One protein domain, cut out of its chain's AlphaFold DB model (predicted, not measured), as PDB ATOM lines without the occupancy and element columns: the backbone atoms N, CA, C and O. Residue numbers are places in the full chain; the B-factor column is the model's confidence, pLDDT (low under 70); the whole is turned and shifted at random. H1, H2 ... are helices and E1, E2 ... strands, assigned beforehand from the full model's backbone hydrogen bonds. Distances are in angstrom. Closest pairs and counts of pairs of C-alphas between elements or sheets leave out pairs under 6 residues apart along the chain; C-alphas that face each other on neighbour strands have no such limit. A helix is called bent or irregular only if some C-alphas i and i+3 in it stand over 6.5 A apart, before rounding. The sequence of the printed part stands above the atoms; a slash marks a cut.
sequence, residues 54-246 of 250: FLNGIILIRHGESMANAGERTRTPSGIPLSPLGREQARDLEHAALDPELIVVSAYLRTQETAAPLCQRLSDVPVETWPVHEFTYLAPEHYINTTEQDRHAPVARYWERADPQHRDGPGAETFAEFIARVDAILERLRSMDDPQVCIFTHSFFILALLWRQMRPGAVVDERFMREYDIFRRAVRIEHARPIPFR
ATOM      1  N   PHE A  54     227.549 202.699 243.455       48.75
ATOM      2  CA  PHE A  54     228.430 202.453 244.610       48.75
ATOM      3  C   PHE A  54     228.116 203.233 245.901       48.75
ATOM      4  O   PHE A  54     228.734 204.236 246.241       48.75
ATOM      5  N   LEU A  55     227.241 202.630 246.718       57.44
ATOM      6  CA  LEU A  55     227.236 202.756 248.187       57.44
ATOM      7  C   LEU A  55     228.387 201.951 248.841       57.44
ATOM      8  O   LEU A  55     228.321 201.615 250.021       57.44
ATOM      9  N   ASN A  56     229.445 201.676 248.072       60.06
ATOM     10  CA  ASN A  56     230.649 200.966 248.486       60.06
ATOM     11  C   ASN A  56     231.802 201.979 248.538       60.06
ATOM     12  O   ASN A  56     231.871 202.894 247.715       60.06
ATOM     13  N   GLY A  57     232.720 201.814 249.481       86.50
ATOM     14  CA  GLY A  57     233.821 202.737 249.730       86.50
ATOM     15  C   GLY A  57     233.656 203.512 251.041       86.50
ATOM     16  O   GLY A  57     233.076 203.031 252.015       86.50
ATOM     17  N   ILE A  58     234.159 204.750 251.066       93.56
ATOM     18  CA  ILE A  58     233.994 205.655 252.208       93.56
ATOM     19  C   ILE A  58     232.687 206.423 252.031       93.56
ATOM     20  O   ILE A  58     232.521 207.164 251.064       93.56
ATOM     21  N   ILE A  59     231.783 206.297 252.994       95.56
ATOM     22  CA  ILE A  59     230.511 207.011 253.034       95.56
ATOM     23  C   ILE A  59     230.527 207.968 254.224       95.56
ATOM     24  O   ILE A  59     230.692 207.553 255.370       95.56
ATOM     25  N   LEU A  60     230.338 209.261 253.971       96.94
ATOM     26  CA  LEU A  60     230.196 210.279 255.010       96.94
ATOM     27  C   LEU A  60     228.712 210.514 255.293       96.94
ATOM     28  O   LEU A  60     227.920 210.697 254.370       96.94
ATOM     29  N   ILE A  61     228.333 210.538 256.568       98.19
ATOM     30  CA  ILE A  61     226.952 210.765 257.002       98.19
ATOM     31  C   ILE A  61     226.967 211.866 258.057       98.19
ATOM     32  O   ILE A  61     227.514 211.697 259.148       98.19
ATOM     33  N   ARG A  62     226.350 213.013 257.758       98.56
ATOM     34  CA  ARG A  62     226.051 214.014 258.792       98.56
ATOM     35  C   ARG A  62     224.996 213.430 259.730       98.56
ATOM     36  O   ARG A  62     224.017 212.862 259.258       98.56
ATOM     37  N   HIS A  63     225.156 213.615 261.040       98.69
ATOM     38  CA  HIS A  63     224.118 213.238 262.008       98.69
ATOM     39  C   HIS A  63     222.722 213.780 261.620       98.69
ATOM     40  O   HIS A  63     222.611 214.832 260.979       98.69
ATOM     41  N   GLY A  64     221.660 213.087 262.043       98.50
ATOM     42  CA  GLY A  64     220.276 213.556 261.923       98.50
ATOM     43  C   GLY A  64     220.061 214.900 262.626       98.50
ATOM     44  O   GLY A  64     220.907 215.343 263.405       98.50
ATOM     45  N   GLU A  65     218.952 215.581 262.371       98.50
ATOM     46  CA  GLU A  65     218.643 216.855 263.021       98.50
ATOM     47  C   GLU A  65     218.779 216.748 264.552       98.50
ATOM     48  O   GLU A  65     218.205 215.875 265.203       98.50
ATOM     49  N   SER A  66     219.589 217.627 265.141       98.25
ATOM     50  CA  SER A  66     219.767 217.678 266.593       98.25
ATOM     51  C   SER A  66     218.803 218.668 267.240       98.25
ATOM     52  O   SER A  66     218.303 219.571 266.573       98.25
ATOM     53  N   MET A  67     218.609 218.575 268.558       97.62
ATOM     54  CA  MET A  67     217.819 219.570 269.296       97.62
ATOM     55  C   MET A  67     218.335 221.005 269.065       97.62
ATOM     56  O   MET A  67     217.533 221.917 268.901       97.62
ATOM     57  N   ALA A  68     219.656 221.211 268.948       94.25
ATOM     58  CA  ALA A  68     220.212 222.525 268.589       94.25
ATOM     59  C   ALA A  68     219.728 223.026 267.224       94.25
ATOM     60  O   ALA A  68     219.374 224.195 267.101       94.25
ATOM     61  N   ASN A  69     219.695 222.144 266.220       94.69
ATOM     62  CA  ASN A  69     219.268 222.506 264.866       94.69
ATOM     63  C   ASN A  69     217.763 222.793 264.806       94.69
ATOM     64  O   ASN A  69     217.339 223.647 264.038       94.69
ATOM     65  N   ALA A  70     216.981 222.148 265.675       95.44
ATOM     66  CA  ALA A  70     215.568 222.453 265.889       95.44
ATOM     67  C   ALA A  70     215.331 223.779 266.652       95.44
ATOM     68  O   ALA A  70     214.187 224.138 266.922       95.44
ATOM     69  N   GLY A  71     216.392 224.517 267.007       93.50
ATOM     70  CA  GLY A  71     216.315 225.817 267.680       93.50
ATOM     71  C   GLY A  71     216.322 225.755 269.210       93.50
ATOM     72  O   GLY A  71     216.190 226.790 269.864       93.50
ATOM     73  N   GLU A  72     216.507 224.572 269.799       94.25
ATOM     74  CA  GLU A  72     216.471 224.396 271.251       94.25
ATOM     75  C   GLU A  72     217.740 224.897 271.945       94.25
ATOM     76  O   GLU A  72     218.842 224.953 271.383       94.25
ATOM     77  N   ARG A  73     217.593 225.231 273.229       92.88
ATOM     78  CA  ARG A  73     218.721 225.631 274.076       92.88
ATOM     79  C   ARG A  73     219.600 224.428 274.396       92.88
ATOM     80  O   ARG A  73     219.118 223.369 274.792       92.88
ATOM     81  N   THR A  74     220.914 224.610 274.291       88.00
ATOM     82  CA  THR A  74     221.885 223.525 274.511       88.00
ATOM     83  C   THR A  74     222.879 223.842 275.616       88.00
ATOM     84  O   THR A  74     223.158 225.003 275.899       88.00
ATOM     85  N   ARG A  75     223.378 222.803 276.300       84.38
ATOM     86  CA  ARG A  75     224.298 222.942 277.445       84.38
ATOM     87  C   ARG A  75     225.742 222.626 277.081       84.38
ATOM     88  O   ARG A  75     226.629 223.395 277.415       84.38
ATOM     89  N   THR A  76     225.970 221.499 276.412       90.62
ATOM     90  CA  THR A  76     227.302 221.054 275.988       90.62
ATOM     91  C   THR A  76     227.252 220.625 274.523       90.62
ATOM     92  O   THR A  76     226.269 219.995 274.134       90.62
ATOM     93  N   PRO A  77     228.279 220.908 273.699       91.00
ATOM     94  CA  PRO A  77     228.289 220.495 272.293       91.00
ATOM     95  C   PRO A  77     228.205 218.979 272.087       91.00
ATOM     96  O   PRO A  77     227.569 218.525 271.137       91.00
ATOM     97  N   SER A  78     228.823 218.189 272.968       95.00
ATOM     98  CA  SER A  78     228.905 216.729 272.843       95.00
ATOM     99  C   SER A  78     227.622 215.996 273.237       95.00
ATOM    100  O   SER A  78     227.338 214.934 272.687       95.00
ATOM    101  N   GLY A  79     226.843 216.557 274.166       95.62
ATOM    102  CA  GLY A  79     225.664 215.912 274.754       95.62
ATOM    103  C   GLY A  79     224.337 216.243 274.074       95.62
ATOM    104  O   GLY A  79     223.293 215.879 274.602       95.62
ATOM    105  N   ILE A  80     224.346 216.968 272.951       96.75
ATOM    106  CA  ILE A  80     223.116 217.357 272.242       96.75
ATOM    107  C   ILE A  80     222.512 216.107 271.580       96.75
ATOM    108  O   ILE A  80     223.190 215.524 270.726       96.75
ATOM    109  N   PRO A  81     221.272 215.712 271.928       97.88
ATOM    110  CA  PRO A  81     220.607 214.572 271.310       97.88
ATOM    111  C   PRO A  81     219.931 214.959 269.987       97.88
ATOM    112  O   PRO A  81     219.805 216.143 269.644       97.88
ATOM    113  N   LEU A  82     219.450 213.953 269.264       98.62
ATOM    114  CA  LEU A  82     218.572 214.097 268.109       98.62
ATOM    115  C   LEU A  82     217.198 214.658 268.496       98.62
ATOM    116  O   LEU A  82     216.646 214.358 269.565       98.62
ATOM    117  N   SER A  83     216.624 215.448 267.589       98.50
ATOM    118  CA  SER A  83     215.214 215.838 267.629       98.50
ATOM    119  C   SER A  83     214.314 214.641 267.264       98.50
ATOM    120  O   SER A  83     214.812 213.594 266.834       98.50
ATOM    121  N   PRO A  84     212.982 214.728 267.438       98.38
ATOM    122  CA  PRO A  84     212.065 213.720 266.903       98.38
ATOM    123  C   PRO A  84     212.268 213.469 265.399       98.38
ATOM    124  O   PRO A  84     212.396 212.311 265.002       98.38
ATOM    125  N   LEU A  85     212.422 214.538 264.607       98.44
ATOM    126  CA  LEU A  85     212.727 214.457 263.176       98.44
ATOM    127  C   LEU A  85     214.101 213.821 262.925       98.44
ATOM    128  O   LEU A  85     214.236 212.959 262.065       98.44
ATOM    129  N   GLY A  86     215.121 214.167 263.713       98.56
ATOM    130  CA  GLY A  86     216.440 213.541 263.608       98.56
ATOM    131  C   GLY A  86     216.415 212.032 263.848       98.56
ATOM    132  O   GLY A  86     217.150 211.293 263.196       98.56
ATOM    133  N   ARG A  87     215.545 211.551 264.746       98.56
ATOM    134  CA  ARG A  87     215.343 210.110 264.968       98.56
ATOM    135  C   ARG A  87     214.614 209.436 263.809       98.56
ATOM    136  O   ARG A  87     214.885 208.270 263.553       98.56
ATOM    137  N   GLU A  88     213.689 210.126 263.142       98.12
ATOM    138  CA  GLU A  88     213.066 209.646 261.896       98.12
ATOM    139  C   GLU A  88     214.115 209.508 260.794       98.12
ATOM    140  O   GLU A  88     214.312 208.412 260.281       98.12
ATOM    141  N   GLN A  89     214.890 210.565 260.557       98.12
ATOM    142  CA  GLN A  89     216.002 210.573 259.603       98.12
ATOM    143  C   GLN A  89     217.028 209.460 259.874       98.12
ATOM    144  O   GLN A  89     217.531 208.830 258.950       98.12
ATOM    145  N   ALA A  90     217.343 209.194 261.145       98.00
ATOM    146  CA  ALA A  90     218.233 208.099 261.522       98.00
ATOM    147  C   ALA A  90     217.639 206.717 261.208       98.00
ATOM    148  O   ALA A  90     218.379 205.816 260.817       98.00
ATOM    149  N   ARG A  91     216.320 206.530 261.370       97.00
ATOM    150  CA  ARG A  91     215.648 205.261 261.042       97.00
ATOM    151  C   ARG A  91     215.672 204.970 259.548       97.00
ATOM    152  O   ARG A  91     215.844 203.816 259.182       97.00
ATOM    153  N   ASP A  92     215.597 205.987 258.695       93.94
ATOM    154  CA  ASP A  92     215.650 205.788 257.241       93.94
ATOM    155  C   ASP A  92     216.962 205.121 256.777       93.94
ATOM    156  O   ASP A  92     216.983 204.411 255.769       93.94
ATOM    157  N   LEU A  93     218.052 205.261 257.545       91.62
ATOM    158  CA  LEU A  93     219.327 204.581 257.280       91.62
ATOM    159  C   LEU A  93     219.264 203.059 257.468       91.62
ATOM    160  O   LEU A  93     220.088 202.345 256.894       91.62
ATOM    161  N   GLU A  94     218.288 202.542 258.217       89.00
ATOM    162  CA  GLU A  94     218.026 201.103 258.297       89.00
ATOM    163  C   GLU A  94     217.686 200.535 256.913       89.00
ATOM    164  O   GLU A  94     218.101 199.433 256.572       89.00
ATOM    165  N   HIS A  95     216.998 201.310 256.075       87.06
ATOM    166  CA  HIS A  95     216.602 200.891 254.731       87.06
ATOM    167  C   HIS A  95     217.594 201.314 253.644       87.06
ATOM    168  O   HIS A  95     217.426 200.945 252.481       87.06
ATOM    169  N   ALA A  96     218.640 202.066 253.997       85.75
ATOM    170  CA  ALA A  96     219.702 202.403 253.064       85.75
ATOM    171  C   ALA A  96     220.497 201.142 252.694       85.75
ATOM    172  O   ALA A  96     220.870 200.359 253.569       85.75
ATOM    173  N   ALA A  97     220.807 200.972 251.407       88.44
ATOM    174  CA  ALA A  97     221.621 199.869 250.889       88.44
ATOM    175  C   ALA A  97     223.124 200.064 251.198       88.44
ATOM    176  O   ALA A  97     223.962 200.073 250.304       88.44
ATOM    177  N   LEU A  98     223.437 200.286 252.477       90.19
ATOM    178  CA  LEU A  98     224.783 200.408 253.029       90.19
ATOM    179  C   LEU A  98     225.227 199.058 253.599       90.19
ATOM    180  O   LEU A  98     224.493 198.474 254.408       90.19
ATOM    181  N   ASP A  99     226.432 198.635 253.219       91.44
ATOM    182  CA  ASP A  99     227.087 197.402 253.676       91.44
ATOM    183  C   ASP A  99     228.582 197.647 253.999       91.44
ATOM    184  O   ASP A  99     229.468 197.164 253.299       91.44
ATOM    185  N   PRO A 100     228.897 198.509 254.990       95.44
ATOM    186  CA  PRO A 100     230.275 198.786 255.381       95.44
ATOM    187  C   PRO A 100     230.913 197.611 256.134       95.44
ATOM    188  O   PRO A 100     230.252 196.907 256.891       95.44
ATOM    189  N   GLU A 101     232.235 197.503 256.047       96.75
ATOM    190  CA  GLU A 101     233.048 196.633 256.909       96.75
ATOM    191  C   GLU A 101     233.413 197.308 258.241       96.75
ATOM    192  O   GLU A 101     233.849 196.648 259.183       96.75
ATOM    193  N   LEU A 102     233.229 198.629 258.341       97.88
ATOM    194  CA  LEU A 102     233.451 199.409 259.556       97.88
ATOM    195  C   LEU A 102     232.439 200.554 259.679       97.88
ATOM    196  O   LEU A 102     232.256 201.351 258.755       97.88
ATOM    197  N   ILE A 103     231.845 200.706 260.862       98.62
ATOM    198  CA  ILE A 103     231.068 201.894 261.220       98.62
ATOM    199  C   ILE A 103     231.905 202.769 262.151       98.62
ATOM    200  O   ILE A 103     232.393 202.338 263.191       98.62
ATOM    201  N   VAL A 104     232.049 204.036 261.793       98.81
ATOM    202  CA  VAL A 104     232.749 205.040 262.587       98.81
ATOM    203  C   VAL A 104     231.748 206.060 263.091       98.81
ATOM    204  O   VAL A 104     230.980 206.626 262.317       98.81
ATOM    205  N   VAL A 105     231.805 206.366 264.381       98.81
ATOM    206  CA  VAL A 105     231.045 207.459 264.991       98.81
ATOM    207  C   VAL A 105     231.984 208.491 265.601       98.81
ATOM    208  O   VAL A 105     233.103 208.190 266.020       98.81
ATOM    209  N   SER A 106     231.524 209.736 265.690       98.62
ATOM    210  CA  SER A 106     232.163 210.704 266.577       98.62
ATOM    211  C   SER A 106     231.799 210.438 268.044       98.62
ATOM    212  O   SER A 106     230.804 209.775 268.342       98.62
ATOM    213  N   ALA A 107     232.548 211.031 268.974       97.56
ATOM    214  CA  ALA A 107     232.247 210.960 270.406       97.56
ATOM    215  C   ALA A 107     230.959 211.711 270.824       97.56
ATOM    216  O   ALA A 107     230.626 211.741 272.006       97.56
ATOM    217  N   TYR A 108     230.262 212.381 269.899       98.25
ATOM    218  CA  TYR A 108     229.072 213.175 270.212       98.25
ATOM    219  C   TYR A 108     227.801 212.329 270.130       98.25
ATOM    220  O   TYR A 108     227.623 211.547 269.196       98.25
ATOM    221  N   LEU A 109     226.882 212.551 271.073       98.50
ATOM    222  CA  LEU A 109     225.676 211.737 271.242       98.50
ATOM    223  C   LEU A 109     224.866 211.622 269.944       98.50
ATOM    224  O   LEU A 109     224.559 210.523 269.501       98.50
ATOM    225  N   ARG A 110     224.606 212.746 269.270       98.62
ATOM    226  CA  ARG A 110     223.837 212.764 268.016       98.62
ATOM    227  C   ARG A 110     224.408 211.892 266.894       98.62
ATOM    228  O   ARG A 110     223.624 211.347 266.126       98.62
ATOM    229  N   THR A 111     225.731 211.717 266.770       98.69
ATOM    230  CA  THR A 111     226.279 210.795 265.750       98.69
ATOM    231  C   THR A 111     226.056 209.341 266.140       98.69
ATOM    232  O   THR A 111     225.761 208.529 265.272       98.69
ATOM    233  N   GLN A 112     226.142 209.026 267.435       98.62
ATOM    234  CA  GLN A 112     225.877 207.685 267.958       98.62
ATOM    235  C   GLN A 112     224.394 207.323 267.809       98.62
ATOM    236  O   GLN A 112     224.071 206.252 267.306       98.62
ATOM    237  N   GLU A 113     223.488 208.243 268.158       98.69
ATOM    238  CA  GLU A 113     222.044 208.067 267.966       98.69
ATOM    239  C   GLU A 113     221.670 207.945 266.481       98.69
ATOM    240  O   GLU A 113     220.773 207.178 266.146       98.69
ATOM    241  N   THR A 114     222.368 208.660 265.585       98.81
ATOM    242  CA  THR A 114     222.127 208.547 264.134       98.81
ATOM    243  C   THR A 114     222.578 207.191 263.592       98.81
ATOM    244  O   THR A 114     221.907 206.624 262.740       98.81
ATOM    245  N   ALA A 115     223.702 206.663 264.083       98.56
ATOM    246  CA  ALA A 115     224.237 205.374 263.644       98.56
ATOM    247  C   ALA A 115     223.468 204.171 264.207       98.56
ATOM    248  O   ALA A 115     223.496 203.099 263.608       98.56
ATOM    249  N   ALA A 116     222.783 204.332 265.344       98.31
ATOM    250  CA  ALA A 116     222.198 203.222 266.093       98.31
ATOM    251  C   ALA A 116     221.280 202.292 265.269       98.31
ATOM    252  O   ALA A 116     221.460 201.080 265.392       98.31
ATOM    253  N   PRO A 117     220.358 202.778 264.408       97.75
ATOM    254  CA  PRO A 117     219.532 201.893 263.578       97.75
ATOM    255  C   PRO A 117     220.357 201.054 262.591       97.75
ATOM    256  O   PRO A 117     220.130 199.853 262.454       97.75
ATOM    257  N   LEU A 118     221.377 201.652 261.964       96.75
ATOM    258  CA  LEU A 118     222.282 200.934 261.064       96.75
ATOM    259  C   LEU A 118     223.100 199.877 261.820       96.75
ATOM    260  O   LEU A 118     223.199 198.744 261.359       96.75
ATOM    261  N   CYS A 119     223.628 200.217 263.000       97.50
ATOM    262  CA  CYS A 119     224.364 199.273 263.847       97.50
ATOM    263  C   CYS A 119     223.489 198.102 264.321       97.50
ATOM    264  O   CYS A 119     223.985 196.993 264.475       97.50
ATOM    265  N   GLN A 120     222.193 198.328 264.564       96.69
ATOM    266  CA  GLN A 120     221.258 197.254 264.918       96.69
ATOM    267  C   GLN A 120     221.022 196.301 263.744       96.69
ATOM    268  O   GLN A 120     220.997 195.089 263.945       96.69
ATOM    269  N   ARG A 121     220.881 196.837 262.525       95.75
ATOM    270  CA  ARG A 121     220.750 196.031 261.305       95.75
ATOM    271  C   ARG A 121     222.029 195.254 260.980       95.75
ATOM    272  O   ARG A 121     221.946 194.130 260.496       95.75
ATOM    273  N   LEU A 122     223.190 195.857 261.222       95.88
ATOM    274  CA  LEU A 122     224.517 195.323 260.911       95.88
ATOM    275  C   LEU A 122     225.280 194.950 262.189       95.88
ATOM    276  O   LEU A 122     226.360 195.471 262.457       95.88
ATOM    277  N   SER A 123     224.709 194.053 262.994       96.31
ATOM    278  CA  SER A 123     225.216 193.738 264.340       96.31
ATOM    279  C   SER A 123     226.633 193.158 264.382       96.31
ATOM    280  O   SER A 123     227.285 193.240 265.422       96.31
ATOM    281  N   ASP A 124     227.096 192.573 263.278       97.44
ATOM    282  CA  ASP A 124     228.419 191.945 263.175       97.44
ATOM    283  C   ASP A 124     229.508 192.921 262.695       97.44
ATOM    284  O   ASP A 124     230.697 192.599 262.746       97.44
ATOM    285  N   VAL A 125     229.124 194.122 262.247       98.00
ATOM    286  CA  VAL A 125     230.065 195.139 261.766       98.00
ATOM    287  C   VAL A 125     230.687 195.867 262.964       98.00
ATOM    288  O   VAL A 125     229.958 196.379 263.821       98.00
ATOM    289  N   PRO A 126     232.027 195.959 263.056       98.31
ATOM    290  CA  PRO A 126     232.681 196.682 264.138       98.31
ATOM    291  C   PRO A 126     232.293 198.165 264.142       98.31
ATOM    292  O   PRO A 126     232.166 198.807 263.097       98.31
ATOM    293  N   VAL A 127     232.155 198.720 265.349       98.62
ATOM    294  CA  VAL A 127     231.883 200.144 265.567       98.62
ATOM    295  C   VAL A 127     233.056 200.780 266.303       98.62
ATOM    296  O   VAL A 127     233.375 200.399 267.430       98.62
ATOM    297  N   GLU A 128     233.680 201.786 265.695       98.62
ATOM    298  CA  GLU A 128     234.780 202.543 266.291       98.62
ATOM    299  C   GLU A 128     234.395 204.001 266.554       98.62
ATOM    300  O   GLU A 128     233.635 204.625 265.816       98.62
ATOM    301  N   THR A 129     234.979 204.587 267.602       98.75
ATOM    302  CA  THR A 129     234.901 206.035 267.834       98.75
ATOM    303  C   THR A 129     236.172 206.706 267.337       98.75
ATOM    304  O   THR A 129     237.259 206.435 267.847       98.75
ATOM    305  N   TRP A 130     236.052 207.594 266.351       98.75
ATOM    306  CA  TRP A 130     237.180 208.353 265.795       98.75
ATOM    307  C   TRP A 130     237.093 209.837 266.175       98.75
ATOM    308  O   TRP A 130     236.017 210.331 266.534       98.75
ATOM    309  N   PRO A 131     238.192 210.607 266.049       98.31
ATOM    310  CA  PRO A 131     238.186 212.050 266.283       98.31
ATOM    311  C   PRO A 131     237.525 212.835 265.125       98.31
ATOM    312  O   PRO A 131     238.041 213.847 264.665       98.31
ATOM    313  N   VAL A 132     236.341 212.402 264.680       98.62
ATOM    314  CA  VAL A 132     235.518 213.004 263.611       98.62
ATOM    315  C   VAL A 132     234.360 213.843 264.174       98.62
ATOM    316  O   VAL A 132     233.290 213.930 263.577       98.62
ATOM    317  N   HIS A 133     234.526 214.402 265.377       98.38
ATOM    318  CA  HIS A 133     233.526 215.262 266.023       98.38
ATOM    319  C   HIS A 133     233.536 216.685 265.451       98.38
ATOM    320  O   HIS A 133     234.485 217.075 264.771       98.38
ATOM    321  N   GLU A 134     232.475 217.448 265.719       97.75
ATOM    322  CA  GLU A 134     232.288 218.776 265.128       97.75
ATOM    323  C   GLU A 134     233.348 219.788 265.568       97.75
ATOM    324  O   GLU A 134     233.926 219.649 266.648       97.75
ATOM    325  N   PHE A 135     233.550 220.824 264.749       97.88
ATOM    326  CA  PHE A 135     234.408 221.955 265.094       97.88
ATOM    327  C   PHE A 135     233.867 222.732 266.310       97.88
ATOM    328  O   PHE A 135     232.853 223.427 266.208       97.88
ATOM    329  N   THR A 136     234.538 222.648 267.461       96.38
ATOM    330  CA  THR A 136     234.166 223.384 268.687       96.38
ATOM    331  C   THR A 136     235.018 224.637 268.837       96.38
ATOM    332  O   THR A 136     235.974 224.664 269.594       96.38
ATOM    333  N   TYR A 137     234.687 225.692 268.106       95.88
ATOM    334  CA  TYR A 137     235.514 226.905 268.045       95.88
ATOM    335  C   TYR A 137     235.124 228.010 269.029       95.88
ATOM    336  O   TYR A 137     235.890 228.942 269.258       95.88
ATOM    337  N   LEU A 138     233.938 227.894 269.619       96.06
ATOM    338  CA  LEU A 138     233.449 228.760 270.680       96.06
ATOM    339  C   LEU A 138     233.526 228.017 272.016       96.06
ATOM    340  O   LEU A 138     233.087 226.867 272.099       96.06
ATOM    341  N   ALA A 139     234.067 228.663 273.050       95.31
ATOM    342  CA  ALA A 139     234.291 228.049 274.356       95.31
ATOM    343  C   ALA A 139     232.954 227.628 274.993       95.31
ATOM    344  O   ALA A 139     232.126 228.493 275.291       95.31
ATOM    345  N   PRO A 140     232.704 226.322 275.223       93.25
ATOM    346  CA  PRO A 140     231.388 225.842 275.650       93.25
ATOM    347  C   PRO A 140     230.853 226.498 276.928       93.25
ATOM    348  O   PRO A 140     229.647 226.711 277.047       93.25
ATOM    349  N   GLU A 141     231.739 226.850 277.860       92.94
ATOM    350  CA  GLU A 141     231.384 227.482 279.136       92.94
ATOM    351  C   GLU A 141     230.708 228.854 278.980       92.94
ATOM    352  O   GLU A 141     229.857 229.208 279.793       92.94
ATOM    353  N   HIS A 142     231.004 229.590 277.905       91.12
ATOM    354  CA  HIS A 142     230.388 230.890 277.625       91.12
ATOM    355  C   HIS A 142     228.966 230.774 277.055       91.12
ATOM    356  O   HIS A 142     228.214 231.748 277.065       91.12
ATOM    357  N   TYR A 143     228.580 229.595 276.555       90.75
ATOM    358  CA  TYR A 143     227.371 229.413 275.744       90.75
ATOM    359  C   TYR A 143     226.412 228.360 276.310       90.75
ATOM    360  O   TYR A 143     225.599 227.781 275.582       90.75
ATOM    361  N   ILE A 144     226.464 228.135 277.623       91.44
ATOM    362  CA  ILE A 144     225.539 227.241 278.321       91.44
ATOM    363  C   ILE A 144     224.117 227.807 278.236       91.44
ATOM    364  O   ILE A 144     223.869 228.971 278.541       91.44
ATOM    365  N   ASN A 145     223.162 226.952 277.872       92.75
ATOM    366  CA  ASN A 145     221.741 227.281 277.755       92.75
ATOM    367  C   ASN A 145     221.436 228.354 276.691       92.75
ATOM    368  O   ASN A 145     220.467 229.105 276.816       92.75
ATOM    369  N   THR A 146     222.238 228.412 275.628       92.00
ATOM    370  CA  THR A 146     222.034 229.315 274.485       92.00
ATOM    371  C   THR A 146     221.440 228.577 273.284       92.00
ATOM    372  O   THR A 146     221.590 227.357 273.142       92.00
ATOM    373  N   THR A 147     220.740 229.319 272.427       92.75
ATOM    374  CA  THR A 147     220.275 228.863 271.106       92.75
ATOM    375  C   THR A 147     221.342 229.109 270.029       92.75
ATOM    376  O   THR A 147     222.384 229.718 270.282       92.75
ATOM    377  N   GLU A 148     221.128 228.631 268.801       87.50
ATOM    378  CA  GLU A 148     221.958 229.048 267.655       87.50
ATOM    379  C   GLU A 148     221.846 230.562 267.388       87.50
ATOM    380  O   GLU A 148     222.856 231.213 267.123       87.50
ATOM    381  N   GLN A 149     220.652 231.144 267.557       91.00
ATOM    382  CA  GLN A 149     220.422 232.578 267.367       91.00
ATOM    383  C   GLN A 149     221.189 233.433 268.386       91.00
ATOM    384  O   GLN A 149     221.834 234.408 268.001       91.00
ATOM    385  N   ASP A 150     221.198 233.028 269.661       92.69
ATOM    386  CA  ASP A 150     221.970 233.692 270.726       92.69
ATOM    387  C   ASP A 150     223.479 233.735 270.394       92.69
ATOM    388  O   ASP A 150     224.199 234.648 270.803       92.69
ATOM    389  N   ARG A 151     223.964 232.754 269.620       92.38
ATOM    390  CA  ARG A 151     225.374 232.598 269.238       92.38
ATOM    391  C   ARG A 151     225.745 233.286 267.921       92.38
ATOM    392  O   ARG A 151     226.915 233.276 267.553       92.38
ATOM    393  N   HIS A 152     224.815 233.944 267.229       92.56
ATOM    394  CA  HIS A 152     225.086 234.527 265.909       92.56
ATOM    395  C   HIS A 152     226.216 235.576 265.924       92.56
ATOM    396  O   HIS A 152     227.159 235.500 265.138       92.56
ATOM    397  N   ALA A 153     226.162 236.536 266.852       95.56
ATOM    398  CA  ALA A 153     227.181 237.581 266.974       95.56
ATOM    399  C   ALA A 153     228.590 237.051 267.331       95.56
ATOM    400  O   ALA A 153     229.550 237.455 266.675       95.56
ATOM    401  N   PRO A 154     228.777 236.173 268.338       95.94
ATOM    402  CA  PRO A 154     230.097 235.607 268.616       95.94
ATOM    403  C   PRO A 154     230.619 234.716 267.484       95.94
ATOM    404  O   PRO A 154     231.811 234.780 267.186       95.94
ATOM    405  N   VAL A 155     229.750 233.964 266.793       95.12
ATOM    406  CA  VAL A 155     230.137 233.223 265.580       95.12
ATOM    407  C   VAL A 155     230.683 234.181 264.519       95.12
ATOM    408  O   VAL A 155     231.774 233.946 264.007       95.12
ATOM    409  N   ALA A 156     229.978 235.278 264.222       95.19
ATOM    410  CA  ALA A 156     230.437 236.267 263.245       95.19
ATOM    411  C   ALA A 156     231.821 236.831 263.610       95.19
ATOM    412  O   ALA A 156     232.733 236.789 262.788       95.19
ATOM    413  N   ARG A 157     232.020 237.242 264.871       97.44
ATOM    414  CA  ARG A 157     233.317 237.763 265.345       97.44
ATOM    415  C   ARG A 157     234.453 236.752 265.211       97.44
ATOM    416  O   ARG A 157     235.569 237.139 264.868       97.44
ATOM    417  N   TYR A 158     234.190 235.474 265.493       98.12
ATOM    418  CA  TYR A 158     235.193 234.419 265.351       98.12
ATOM    419  C   TYR A 158     235.671 234.294 263.897       98.12
ATOM    420  O   TYR A 158     236.874 234.296 263.635       98.12
ATOM    421  N   TRP A 159     234.737 234.240 262.944       97.19
ATOM    422  CA  TRP A 159     235.064 234.083 261.524       97.19
ATOM    423  C   TRP A 159     235.623 235.364 260.887       97.19
ATOM    424  O   TRP A 159     236.500 235.280 260.028       97.19
ATOM    425  N   GLU A 160     235.202 236.548 261.341       95.88
ATOM    426  CA  GLU A 160     235.777 237.836 260.922       95.88
ATOM    427  C   GLU A 160     237.250 237.972 261.320       95.88
ATOM    428  O   GLU A 160     238.058 238.447 260.510       95.88
ATOM    429  N   ARG A 161     237.600 237.512 262.535       97.56
ATOM    430  CA  ARG A 161     238.980 237.489 263.043       97.56
ATOM    431  C   ARG A 161     239.907 236.713 262.110       97.56
ATOM    432  O   ARG A 161     241.032 237.154 261.912       97.56
ATOM    433  N   ALA A 162     239.434 235.587 261.567       96.19
ATOM    434  CA  ALA A 162     240.162 234.728 260.633       96.19
ATOM    435  C   ALA A 162     241.608 234.399 261.061       96.19
ATOM    436  O   ALA A 162     242.507 234.309 260.232       96.19
ATOM    437  N   ASP A 163     241.825 234.223 262.365       98.56
ATOM    438  CA  ASP A 163     243.108 233.823 262.939       98.56
ATOM    439  C   ASP A 163     243.083 232.308 263.201       98.56
ATOM    440  O   ASP A 163     242.393 231.869 264.130       98.56
ATOM    441  N   PRO A 164     243.826 231.491 262.427       98.44
ATOM    442  CA  PRO A 164     243.800 230.041 262.579       98.44
ATOM    443  C   PRO A 164     244.315 229.535 263.926       98.44
ATOM    444  O   PRO A 164     244.011 228.400 264.290       98.44
ATOM    445  N   GLN A 165     245.103 230.346 264.638       98.56
ATOM    446  CA  GLN A 165     245.690 230.014 265.937       98.56
ATOM    447  C   GLN A 165     244.835 230.517 267.105       98.56
ATOM    448  O   GLN A 165     245.129 230.222 268.266       98.56
ATOM    449  N   HIS A 166     243.761 231.262 266.828       98.44
ATOM    450  CA  HIS A 166     242.889 231.770 267.871       98.44
ATOM    451  C   HIS A 166     242.099 230.641 268.540       98.44
ATOM    452  O   HIS A 166     241.376 229.882 267.890       98.44
ATOM    453  N   ARG A 167     242.194 230.588 269.871       98.12
ATOM    454  CA  ARG A 167     241.343 229.776 270.743       98.12
ATOM    455  C   ARG A 167     240.447 230.703 271.560       98.12
ATOM    456  O   ARG A 167     240.964 231.560 272.272       98.12
ATOM    457  N   ASP A 168     239.132 230.503 271.486       97.12
ATOM    458  CA  ASP A 168     238.148 231.340 272.195       97.12
ATOM    459  C   ASP A 168     238.185 231.140 273.724       97.12
ATOM    460  O   ASP A 168     237.933 232.068 274.487       97.12
ATOM    461  N   GLY A 169     238.551 229.940 274.187       96.44
ATOM    462  CA  GLY A 169     238.667 229.619 275.610       96.44
ATOM    463  C   GLY A 169     238.814 228.118 275.886       96.44
ATOM    464  O   GLY A 169     238.992 227.328 274.951       96.44
ATOM    465  N   PRO A 170     238.769 227.702 277.165       94.88
ATOM    466  CA  PRO A 170     238.796 226.300 277.568       94.88
ATOM    467  C   PRO A 170     237.750 225.449 276.832       94.88
ATOM    468  O   PRO A 170     236.588 225.823 276.695       94.88
ATOM    469  N   GLY A 171     238.175 224.282 276.344       92.88
ATOM    470  CA  GLY A 171     237.310 223.354 275.611       92.88
ATOM    471  C   GLY A 171     237.012 223.738 274.156       92.88
ATOM    472  O   GLY A 171     236.440 222.912 273.450       92.88
ATOM    473  N   ALA A 172     237.413 224.930 273.695       96.69
ATOM    474  CA  ALA A 172     237.433 225.249 272.271       96.69
ATOM    475  C   ALA A 172     238.723 224.745 271.610       96.69
ATOM    476  O   ALA A 172     239.780 224.723 272.243       96.69
ATOM    477  N   GLU A 173     238.659 224.400 270.330       97.19
ATOM    478  CA  GLU A 173     239.802 224.115 269.459       97.19
ATOM    479  C   GLU A 173     240.101 225.308 268.542       97.19
ATOM    480  O   GLU A 173     239.213 226.074 268.160       97.19
ATOM    481  N   THR A 174     241.375 225.476 268.199       98.75
ATOM    482  CA  THR A 174     241.783 226.405 267.139       98.75
ATOM    483  C   THR A 174     241.402 225.833 265.773       98.75
ATOM    484  O   THR A 174     241.278 224.617 265.600       98.75
ATOM    485  N   PHE A 175     241.260 226.691 264.763       98.75
ATOM    486  CA  PHE A 175     241.002 226.216 263.404       98.75
ATOM    487  C   PHE A 175     242.175 225.381 262.858       98.75
ATOM    488  O   PHE A 175     241.955 224.391 262.165       98.75
ATOM    489  N   ALA A 176     243.417 225.714 263.223       98.69
ATOM    490  CA  ALA A 176     244.588 224.916 262.868       98.69
ATOM    491  C   ALA A 176     244.555 223.499 263.473       98.69
ATOM    492  O   ALA A 176     244.845 222.534 262.770       98.69
ATOM    493  N   GLU A 177     244.157 223.350 264.741       98.69
ATOM    494  CA  GLU A 177     243.980 222.032 265.378       98.69
ATOM    495  C   GLU A 177     242.871 221.218 264.714       98.69
ATOM    496  O   GLU A 177     243.037 220.021 264.469       98.69
ATOM    497  N   PHE A 178     241.762 221.874 264.376       98.75
ATOM    498  CA  PHE A 178     240.665 221.248 263.655       98.75
ATOM    499  C   PHE A 178     241.114 220.711 262.290       98.75
ATOM    500  O   PHE A 178     240.872 219.544 261.977       98.75
ATOM    501  N   ILE A 179     241.837 221.510 261.496       98.56
ATOM    502  CA  ILE A 179     242.364 221.056 260.200       98.56
ATOM    503  C   ILE A 179     243.430 219.965 260.371       98.56
ATOM    504  O   ILE A 179     243.430 219.009 259.600       98.56
ATOM    505  N   ALA A 180     244.279 220.023 261.401       98.38
ATOM    506  CA  ALA A 180     245.235 218.950 261.687       98.38
ATOM    507  C   ALA A 180     244.535 217.609 261.987       98.38
ATOM    508  O   ALA A 180     244.993 216.546 261.566       98.38
ATOM    509  N   ARG A 181     243.384 217.649 262.667       98.00
ATOM    510  CA  ARG A 181     242.541 216.472 262.921       98.00
ATOM    511  C   ARG A 181     241.901 215.932 261.641       98.00
ATOM    512  O   ARG A 181     241.844 214.719 261.454       98.00
ATOM    513  N   VAL A 182     241.472 216.816 260.743       98.31
ATOM    514  CA  VAL A 182     240.993 216.452 259.400       98.31
ATOM    515  C   VAL A 182     242.113 215.801 258.580       98.31
ATOM    516  O   VAL A 182     241.888 214.754 257.974       98.31
ATOM    517  N   ASP A 183     243.328 216.355 258.618       97.56
ATOM    518  CA  ASP A 183     244.512 215.801 257.951       97.56
ATOM    519  C   ASP A 183     244.844 214.390 258.446       97.56
ATOM    520  O   ASP A 183     245.056 213.487 257.635       97.56
ATOM    521  N   ALA A 184     244.806 214.167 259.761       97.94
ATOM    522  CA  ALA A 184     245.032 212.846 260.343       97.94
ATOM    523  C   ALA A 184     243.994 211.808 259.875       97.94
ATOM    524  O   ALA A 184     244.335 210.645 259.658       97.94
ATOM    525  N   ILE A 185     242.732 212.214 259.688       97.69
ATOM    526  CA  ILE A 185     241.677 211.323 259.187       97.69
ATOM    527  C   ILE A 185     241.845 211.047 257.692       97.69
ATOM    528  O   ILE A 185     241.713 209.895 257.287       97.69
ATOM    529  N   LEU A 186     242.197 212.051 256.883       95.06
ATOM    530  CA  LEU A 186     242.528 211.834 255.470       95.06
ATOM    531  C   LEU A 186     243.698 210.862 255.312       95.06
ATOM    532  O   LEU A 186     243.639 209.983 254.456       95.06
ATOM    533  N   GLU A 187     244.735 210.991 256.138       94.94
ATOM    534  CA  GLU A 187     245.884 210.088 256.102       94.94
ATOM    535  C   GLU A 187     245.510 208.666 256.524       94.94
ATOM    536  O   GLU A 187     245.826 207.704 255.823       94.94
ATOM    537  N   ARG A 188     244.738 208.523 257.610       95.75
ATOM    538  CA  ARG A 188     244.217 207.220 258.034       95.75
ATOM    539  C   ARG A 188     243.417 206.555 256.911       95.75
ATOM    540  O   ARG A 188     243.653 205.389 256.622       95.75
ATOM    541  N   LEU A 189     242.528 207.289 256.243       93.94
ATOM    542  CA  LEU A 189     241.735 206.765 255.126       93.94
ATOM    543  C   LEU A 189     242.591 206.416 253.898       93.94
ATOM    544  O   LEU A 189     242.310 205.426 253.233       93.94
ATOM    545  N   ARG A 190     243.650 207.183 253.603       90.31
ATOM    546  CA  ARG A 190     244.614 206.868 252.528       90.31
ATOM    547  C   ARG A 190     245.404 205.592 252.788       90.31
ATOM    548  O   ARG A 190     245.772 204.922 251.829       90.31
ATOM    549  N   SER A 191     245.675 205.289 254.057       92.06
ATOM    550  CA  SER A 191     246.406 204.084 254.466       92.06
ATOM    551  C   SER A 191     245.565 202.803 254.468       92.06
ATOM    552  O   SER A 191     246.118 201.728 254.675       92.06
ATOM    553  N   MET A 192     244.248 202.904 254.263       91.38
ATOM    554  CA  MET A 192     243.364 201.743 254.182       91.38
ATOM    555  C   MET A 192     243.363 201.161 252.767       91.38
ATOM    556  O   MET A 192     243.214 201.891 251.784       91.38
ATOM    557  N   ASP A 193     243.469 199.839 252.677       86.88
ATOM    558  CA  ASP A 193     243.274 199.105 251.432       86.88
ATOM    559  C   ASP A 193     241.770 198.914 251.189       86.88
ATOM    560  O   ASP A 193     241.088 198.302 252.001       86.88
ATOM    561  N   ASP A 194     241.265 199.478 250.086       84.50
ATOM    562  CA  ASP A 194     239.856 199.410 249.648       84.50
ATOM    563  C   ASP A 194     238.808 199.673 250.759       84.50
ATOM    564  O   ASP A 194     237.965 198.825 251.048       84.50
ATOM    565  N   PRO A 195     238.847 200.850 251.419       86.31
ATOM    566  CA  PRO A 195     238.060 201.103 252.623       86.31
ATOM    567  C   PRO A 195     236.550 201.039 252.371       86.31
ATOM    568  O   PRO A 195     236.020 201.895 251.668       86.31
ATOM    569  N   GLN A 196     235.855 200.113 253.037       93.56
ATOM    570  CA  GLN A 196     234.391 200.035 253.113       93.56
ATOM    571  C   GLN A 196     233.911 200.573 254.470       93.56
ATOM    572  O   GLN A 196     233.707 199.818 255.420       93.56
ATOM    573  N   VAL A 197     233.784 201.894 254.609       96.44
ATOM    574  CA  VAL A 197     233.560 202.543 255.914       96.44
ATOM    575  C   VAL A 197     232.438 203.572 255.870       96.44
ATOM    576  O   VAL A 197     232.435 204.477 255.040       96.44
ATOM    577  N   CYS A 198     231.509 203.485 256.820       97.81
ATOM    578  CA  CYS A 198     230.498 204.516 257.058       97.81
ATOM    579  C   CYS A 198     230.922 205.406 258.230       97.81
ATOM    580  O   CYS A 198     231.056 204.929 259.353       97.81
ATOM    581  N   ILE A 199     231.103 206.705 257.992       98.62
ATOM    582  CA  ILE A 199     231.568 207.677 258.986       98.62
ATOM    583  C   ILE A 199     230.437 208.641 259.346       98.62
ATOM    584  O   ILE A 199     230.101 209.549 258.585       98.62
ATOM    585  N   PHE A 200     229.896 208.485 260.551       98.81
ATOM    586  CA  PHE A 200     228.904 209.371 261.147       98.81
ATOM    587  C   PHE A 200     229.588 210.560 261.825       98.81
ATOM    588  O   PHE A 200     230.232 210.440 262.873       98.81
ATOM    589  N   THR A 201     229.430 211.731 261.218       98.81
ATOM    590  CA  THR A 201     230.147 212.959 261.562       98.81
ATOM    591  C   THR A 201     229.227 214.188 261.427       98.81
ATOM    592  O   THR A 201     228.014 214.104 261.636       98.81
ATOM    593  N   HIS A 202     229.796 215.360 261.159       98.62
ATOM    594  CA  HIS A 202     229.151 216.666 261.259       98.62
ATOM    595  C   HIS A 202     229.447 217.527 260.030       98.62
ATOM    596  O   HIS A 202     230.319 217.196 259.224       98.62
ATOM    597  N   SER A 203     228.710 218.628 259.859       96.44
ATOM    598  CA  SER A 203     228.791 219.414 258.627       96.44
ATOM    599  C   SER A 203     230.136 220.117 258.470       96.44
ATOM    600  O   SER A 203     230.698 220.032 257.379       96.44
ATOM    601  N   PHE A 204     230.701 220.752 259.511       97.19
ATOM    602  CA  PHE A 204     232.016 221.393 259.343       97.19
ATOM    603  C   PHE A 204     233.088 220.341 259.082       97.19
ATOM    604  O   PHE A 204     233.952 220.563 258.243       97.19
ATOM    605  N   PHE A 205     233.027 219.183 259.737       98.56
ATOM    606  CA  PHE A 205     234.010 218.123 259.505       98.56
ATOM    607  C   PHE A 205     233.989 217.604 258.055       98.56
ATOM    608  O   PHE A 205     235.041 217.510 257.425       98.56
ATOM    609  N   ILE A 206     232.803 217.330 257.488       97.44
ATOM    610  CA  ILE A 206     232.657 216.904 256.081       97.44
ATOM    611  C   ILE A 206     233.183 217.984 255.135       97.44
ATOM    612  O   ILE A 206     233.971 217.701 254.232       97.44
ATOM    613  N   LEU A 207     232.781 219.235 255.356       94.56
ATOM    614  CA  LEU A 207     233.214 220.357 254.530       94.56
ATOM    615  C   LEU A 207     234.726 220.570 254.621       94.56
ATOM    616  O   LEU A 207     235.354 220.875 253.612       94.56
ATOM    617  N   ALA A 208     235.332 220.365 255.791       96.94
ATOM    618  CA  ALA A 208     236.771 220.472 255.974       96.94
ATOM    619  C   ALA A 208     237.535 219.330 255.291       96.94
ATOM    620  O   ALA A 208     238.565 219.600 254.676       96.94
ATOM    621  N   LEU A 209     237.025 218.089 255.317       95.25
ATOM    622  CA  LEU A 209     237.584 216.971 254.539       95.25
ATOM    623  C   LEU A 209     237.624 217.311 253.045       95.25
ATOM    624  O   LEU A 209     238.677 217.208 252.412       95.25
ATOM    625  N   LEU A 210     236.494 217.773 252.498       87.44
ATOM    626  CA  LEU A 210     236.388 218.194 251.099       87.44
ATOM    627  C   LEU A 210     237.347 219.353 250.802       87.44
ATOM    628  O   LEU A 210     238.140 219.289 249.863       87.44
ATOM    629  N   TRP A 211     237.314 220.393 251.637       89.75
ATOM    630  CA  TRP A 211     238.148 221.581 251.496       89.75
ATOM    631  C   TRP A 211     239.636 221.247 251.471       89.75
ATOM    632  O   TRP A 211     240.379 221.711 250.601       89.75
ATOM    633  N   ARG A 212     240.065 220.400 252.406       91.06
ATOM    634  CA  ARG A 212     241.454 219.995 252.543       91.06
ATOM    635  C   ARG A 212     241.904 219.088 251.406       91.06
ATOM    636  O   ARG A 212     243.009 219.266 250.900       91.06
ATOM    637  N   GLN A 213     241.046 218.184 250.937       86.25
ATOM    638  CA  GLN A 213     241.349 217.337 249.786       86.25
ATOM    639  C   GLN A 213     241.519 218.135 248.483       86.25
ATOM    640  O   GLN A 213     242.365 217.785 247.664       86.25
ATOM    641  N   MET A 214     240.775 219.229 248.298       82.06
ATOM    642  CA  MET A 214     240.952 220.134 247.150       82.06
ATOM    643  C   MET A 214     242.233 220.976 247.228       82.06
ATOM    644  O   MET A 214     242.648 221.568 246.230       82.06
ATOM    645  N   ARG A 215     242.840 221.074 248.416       86.25
ATOM    646  CA  ARG A 215     244.001 221.924 248.708       86.25
ATOM    647  C   ARG A 215     245.068 221.142 249.478       86.25
ATOM    648  O   ARG A 215     245.422 221.526 250.603       86.25
ATOM    649  N   PRO A 216     245.576 220.038 248.898       83.44
ATOM    650  CA  PRO A 216     246.572 219.214 249.561       83.44
ATOM    651  C   PRO A 216     247.828 220.048 249.830       83.44
ATOM    652  O   PRO A 216     248.298 220.779 248.962       83.44
ATOM    653  N   GLY A 217     248.340 219.987 251.059       85.69
ATOM    654  CA  GLY A 217     249.559 220.700 251.457       85.69
ATOM    655  C   GLY A 217     249.441 222.227 251.568       85.69
ATOM    656  O   GLY A 217     250.419 222.866 251.944       85.69
ATOM    657  N   ALA A 218     248.275 222.829 251.299       88.19
ATOM    658  CA  ALA A 218     248.079 224.262 251.511       88.19
ATOM    659  C   ALA A 218     248.331 224.648 252.979       88.19
ATOM    660  O   ALA A 218     247.968 223.907 253.897       88.19
ATOM    661  N   VAL A 219     248.946 225.808 253.191       95.19
ATOM    662  CA  VAL A 219     249.213 226.338 254.531       95.19
ATOM    663  C   VAL A 219     247.892 226.762 255.175       95.19
ATOM    664  O   VAL A 219     247.049 227.373 254.522       95.19
ATOM    665  N   VAL A 220     247.704 226.423 256.452       97.81
ATOM    666  CA  VAL A 220     246.517 226.809 257.231       97.81
ATOM    667  C   VAL A 220     246.739 228.207 257.813       97.81
ATOM    668  O   VAL A 220     247.072 228.369 258.986       97.81
ATOM    669  N   ASP A 221     246.622 229.211 256.948       96.75
ATOM    670  CA  ASP A 221     246.751 230.635 257.265       96.75
ATOM    671  C   ASP A 221     245.387 231.360 257.241       96.75
ATOM    672  O   ASP A 221     244.330 230.746 257.053       96.75
ATOM    673  N   GLU A 222     245.398 232.678 257.460       95.75
ATOM    674  CA  GLU A 222     244.197 233.523 257.411       95.75
ATOM    675  C   GLU A 222     243.423 233.346 256.096       95.75
ATOM    676  O   GLU A 222     242.198 233.201 256.106       95.75
ATOM    677  N   ARG A 223     244.124 233.319 254.951       92.25
ATOM    678  CA  ARG A 223     243.492 233.175 253.633       92.25
ATOM    679  C   ARG A 223     242.770 231.837 253.537       92.25
ATOM    680  O   ARG A 223     241.613 231.806 253.120       92.25
ATOM    681  N   PHE A 224     243.414 230.748 253.953       92.38
ATOM    682  CA  PHE A 224     242.807 229.418 253.954       92.38
ATOM    683  C   PHE A 224     241.537 229.374 254.818       92.38
ATOM    684  O   PHE A 224     240.530 228.805 254.391       92.38
ATOM    685  N   MET A 225     241.560 230.000 256.000       97.38
ATOM    686  CA  MET A 225     240.407 230.066 256.901       97.38
ATOM    687  C   MET A 225     239.257 230.908 256.326       97.38
ATOM    688  O   MET A 225     238.109 230.466 256.368       97.38
ATOM    689  N   ARG A 226     239.538 232.084 255.741       90.38
ATOM    690  CA  ARG A 226     238.514 232.932 255.094       90.38
ATOM    691  C   ARG A 226     237.863 232.237 253.905       90.38
ATOM    692  O   ARG A 226     236.648 232.283 253.742       90.38
ATOM    693  N   GLU A 227     238.664 231.580 253.076       85.56
ATOM    694  CA  GLU A 227     238.150 230.855 251.920       85.56
ATOM    695  C   GLU A 227     237.327 229.622 252.343       85.56
ATOM    696  O   GLU A 227     236.277 229.363 251.751       85.56
ATOM    697  N   TYR A 228     237.731 228.913 253.407       90.25
ATOM    698  CA  TYR A 228     236.913 227.858 254.017       90.25
ATOM    699  C   TYR A 228     235.576 228.402 254.539       90.25
ATOM    700  O   TYR A 228     234.535 227.778 254.340       90.25
ATOM    701  N   ASP A 229     235.582 229.573 255.179       91.94
ATOM    702  CA  ASP A 229     234.376 230.212 255.704       91.94
ATOM    703  C   ASP A 229     233.361 230.585 254.607       91.94
ATOM    704  O   ASP A 229     232.148 230.453 254.792       91.94
ATOM    705  N   ILE A 230     233.845 231.020 253.442       82.06
ATOM    706  CA  ILE A 230     233.007 231.257 252.259       82.06
ATOM    707  C   ILE A 230     232.452 229.924 251.745       82.06
ATOM    708  O   ILE A 230     231.241 229.782 251.562       82.06
ATOM    709  N   PHE A 231     233.321 228.924 251.576       81.38
ATOM    710  CA  PHE A 231     232.943 227.597 251.092       81.38
ATOM    711  C   PHE A 231     231.864 226.942 251.962       81.38
ATOM    712  O   PHE A 231     230.829 226.513 251.451       81.38
ATOM    713  N   ARG A 232     232.051 226.927 253.289       89.06
ATOM    714  CA  ARG A 232     231.117 226.275 254.219       89.06
ATOM    715  C   ARG A 232     229.734 226.926 254.262       89.06
ATOM    716  O   ARG A 232     228.784 226.292 254.707       89.06
ATOM    717  N   ARG A 233     229.624 228.207 253.894       82.50
ATOM    718  CA  ARG A 233     228.347 228.937 253.866       82.50
ATOM    719  C   ARG A 233     227.563 228.663 252.588       82.50
ATOM    720  O   ARG A 233     226.336 228.704 252.621       82.50
ATOM    721  N   ALA A 234     228.261 228.372 251.495       75.50
ATOM    722  CA  ALA A 234     227.640 228.071 250.214       75.50
ATOM    723  C   ALA A 234     227.199 226.608 250.092       75.50
ATOM    724  O   ALA A 234     226.184 226.323 249.466       75.50
ATOM    725  N   VAL A 235     227.936 225.676 250.704       76.50
ATOM    726  CA  VAL A 235     227.649 224.242 250.584       76.50
ATOM    727  C   VAL A 235     226.827 223.749 251.772       76.50
ATOM    728  O   VAL A 235     227.249 223.835 252.925       76.50
ATOM    729  N   ARG A 236     225.655 223.176 251.487       82.56
ATOM    730  CA  ARG A 236     224.793 222.543 252.492       82.56
ATOM    731  C   ARG A 236     224.988 221.031 252.486       82.56
ATOM    732  O   ARG A 236     224.908 220.395 251.443       82.56
ATOM    733  N   ILE A 237     225.192 220.463 253.671       84.94
ATOM    734  CA  ILE A 237     225.247 219.015 253.889       84.94
ATOM    735  C   ILE A 237     223.949 218.587 254.568       84.94
ATOM    736  O   ILE A 237     223.680 218.997 255.699       84.94
ATOM    737  N   GLU A 238     223.132 217.794 253.883       89.62
ATOM    738  CA  GLU A 238     221.850 217.315 254.407       89.62
ATOM    739  C   GLU A 238     222.031 216.359 255.596       89.62
ATOM    740  O   GLU A 238     223.051 215.683 255.735       89.62
ATOM    741  N   HIS A 239     221.041 216.333 256.487       95.75
ATOM    742  CA  HIS A 239     221.023 215.447 257.650       95.75
ATOM    743  C   HIS A 239     220.781 213.994 257.241       95.75
ATOM    744  O   HIS A 239     219.931 213.736 256.397       95.75
ATOM    745  N   ALA A 240     221.511 213.062 257.864       95.50
ATOM    746  CA  ALA A 240     221.382 211.612 257.689       95.50
ATOM    747  C   ALA A 240     221.408 211.116 256.231       95.50
ATOM    748  O   ALA A 240     220.987 209.998 255.951       95.50
ATOM    749  N   ARG A 241     221.924 211.915 255.292       92.19
ATOM    750  CA  ARG A 241     222.070 211.513 253.896       92.19
ATOM    751  C   ARG A 241     223.452 210.893 253.683       92.19
ATOM    752  O   ARG A 241     224.444 211.570 253.960       92.19
ATOM    753  N   PRO A 242     223.544 209.646 253.185       92.00
ATOM    754  CA  PRO A 242     224.810 209.052 252.772       92.00
ATOM    755  C   PRO A 242     225.449 209.836 251.626       92.00
ATOM    756  O   PRO A 242     224.803 210.104 250.613       92.00
ATOM    757  N   ILE A 243     226.720 210.199 251.790       89.75
ATOM    758  CA  ILE A 243     227.507 210.917 250.788       89.75
ATOM    759  C   ILE A 243     228.736 210.069 250.455       89.75
ATOM    760  O   ILE A 243     229.626 209.947 251.303       89.75
ATOM    761  N   PRO A 244     228.816 209.494 249.243       87.31
ATOM    762  CA  PRO A 244     230.030 208.844 248.781       87.31
ATOM    763  C   PRO A 244     231.209 209.817 248.807       87.31
ATOM    764  O   PRO A 244     231.119 210.958 248.350       87.31
ATOM    765  N   PHE A 245     232.328 209.365 249.354       87.06
ATOM    766  CA  PHE A 245     233.549 210.143 249.458       87.06
ATOM    767  C   PHE A 245     234.712 209.349 248.883       87.06
ATOM    768  O   PHE A 245     235.039 208.248 249.320       87.06
ATOM    769  N   ARG A 246     235.370 209.927 247.882       82.81
ATOM    770  CA  ARG A 246     236.522 209.309 247.237       82.81
ATOM    771  C   ARG A 246     237.787 210.027 247.655       82.81
ATOM    772  O   ARG A 246     237.937 211.212 247.375       82.81
TER     773      ARG A 246
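This is residues 54 to 246 of the 250 residues of the protein "Histidine phosphatase family protein" of Verrucomicrobiales bacterium (UniProt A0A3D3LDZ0). A small twisted sheet of five strands stands toward one end, with H2 over one face and H6 over the other; H1 packs on H2, while H5 and H7 pack on H6. Beyond H6, toward the other end, H4 and the short H3 lie far out with long loops. The printed part has 193 residues, with seven named helices and five named strands in the order E1 H1 E2 H2 E3 H3 H4 H5 E4 H6 H7 E5, of mixed class. The mixed sheet runs E3 E2 E4 E1 E5, with E5 alone antiparallel to its neighbour. The whole is compact, with a radius of gyration of the C-alphas of 16.5 A, and spans 45 by 39 by 28 A.

The sheet holds E3, residues 127 to 129, E2, 102 to 105, E4, 197 to 201, E1, 58 to 62, 13.3 A long, and E5, 242 to 245. E1 begins at C-alpha 58, (233.994, 205.655, 252.208), and E5 ends at C-alpha 245, (233.549, 210.143, 249.458). The helices are H1, residues 84 to 92, H2, 109 to 121, 19.2 A, H3, 140 to 143, H4, 152 to 161, H5, 175 to 190, 22.5 A, H6, 203 to 214, 16.7 A, and H7, 222 to 234, 18.9 A. H2 is irregular: C-alphas 114 and 117 are 7.2 A apart.

The sheet is only just strongly twisted, its C-alphas up to 4.2 A off the best plane. Within hydrogen-bond range are N 128 and O 103 of E3 and E2, 2.9 A, N 104 and O 198 of E2 and E4, 2.8 A, N 59 and O 197 of E4 and E1, 2.8 A, and N 60 and O 243 of E1 and E5, 2.8 A. H2 and H6 are on opposite faces, three layers with helices on both faces of the sheet. H2, at a height over the sheet of 8.6 A, is over E2 and E4; its Thr 111 and Phe 200 have C-alphas 5.5 A apart, the closest to E4. H6, at a height of 10.7 A, is over E1 and E5. E2, H2, E3 form a strand-helix-strand unit, two parallel neighbour strands joined through a helix, with a right-handed crossover; E1, H1, E2 form a split one, with E4 between its strands, also right-handed. H1 and H2 touch, closest at the C-alphas of Ala 90 and Thr 114, 4.7 A, at a shallow tilt of 34 degrees, only just short of steep. H5, with residues 179 to 186 alone, touches H6, closest at the C-alphas of Val 182 and Leu 209, 6.0 A. H7, with residues 228 to 232 alone, touches H6, closest at the C-alphas of Leu 207 and Arg 232, 6.3 A. H4 and H7 are close but not clearly touching, the closest C-alphas, of Trp 159 and Asp 229, 7.0 A apart; H3 and H4 are apart. Every O i to N i+4 pair is within hydrogen-bond range in H1, H4, H5, H6 and H7, and 7 of 9 in H2; H3 is too short for such a pair.

The C-alphas farthest apart, of Asp 124 and Arg 161, are 46.8 A apart. The printed part has no cut; the links E1 to H1 and H4 to H5 are long. The mean pLDDT of the printed part is 93.7, and residues 54 to 56 are under 70.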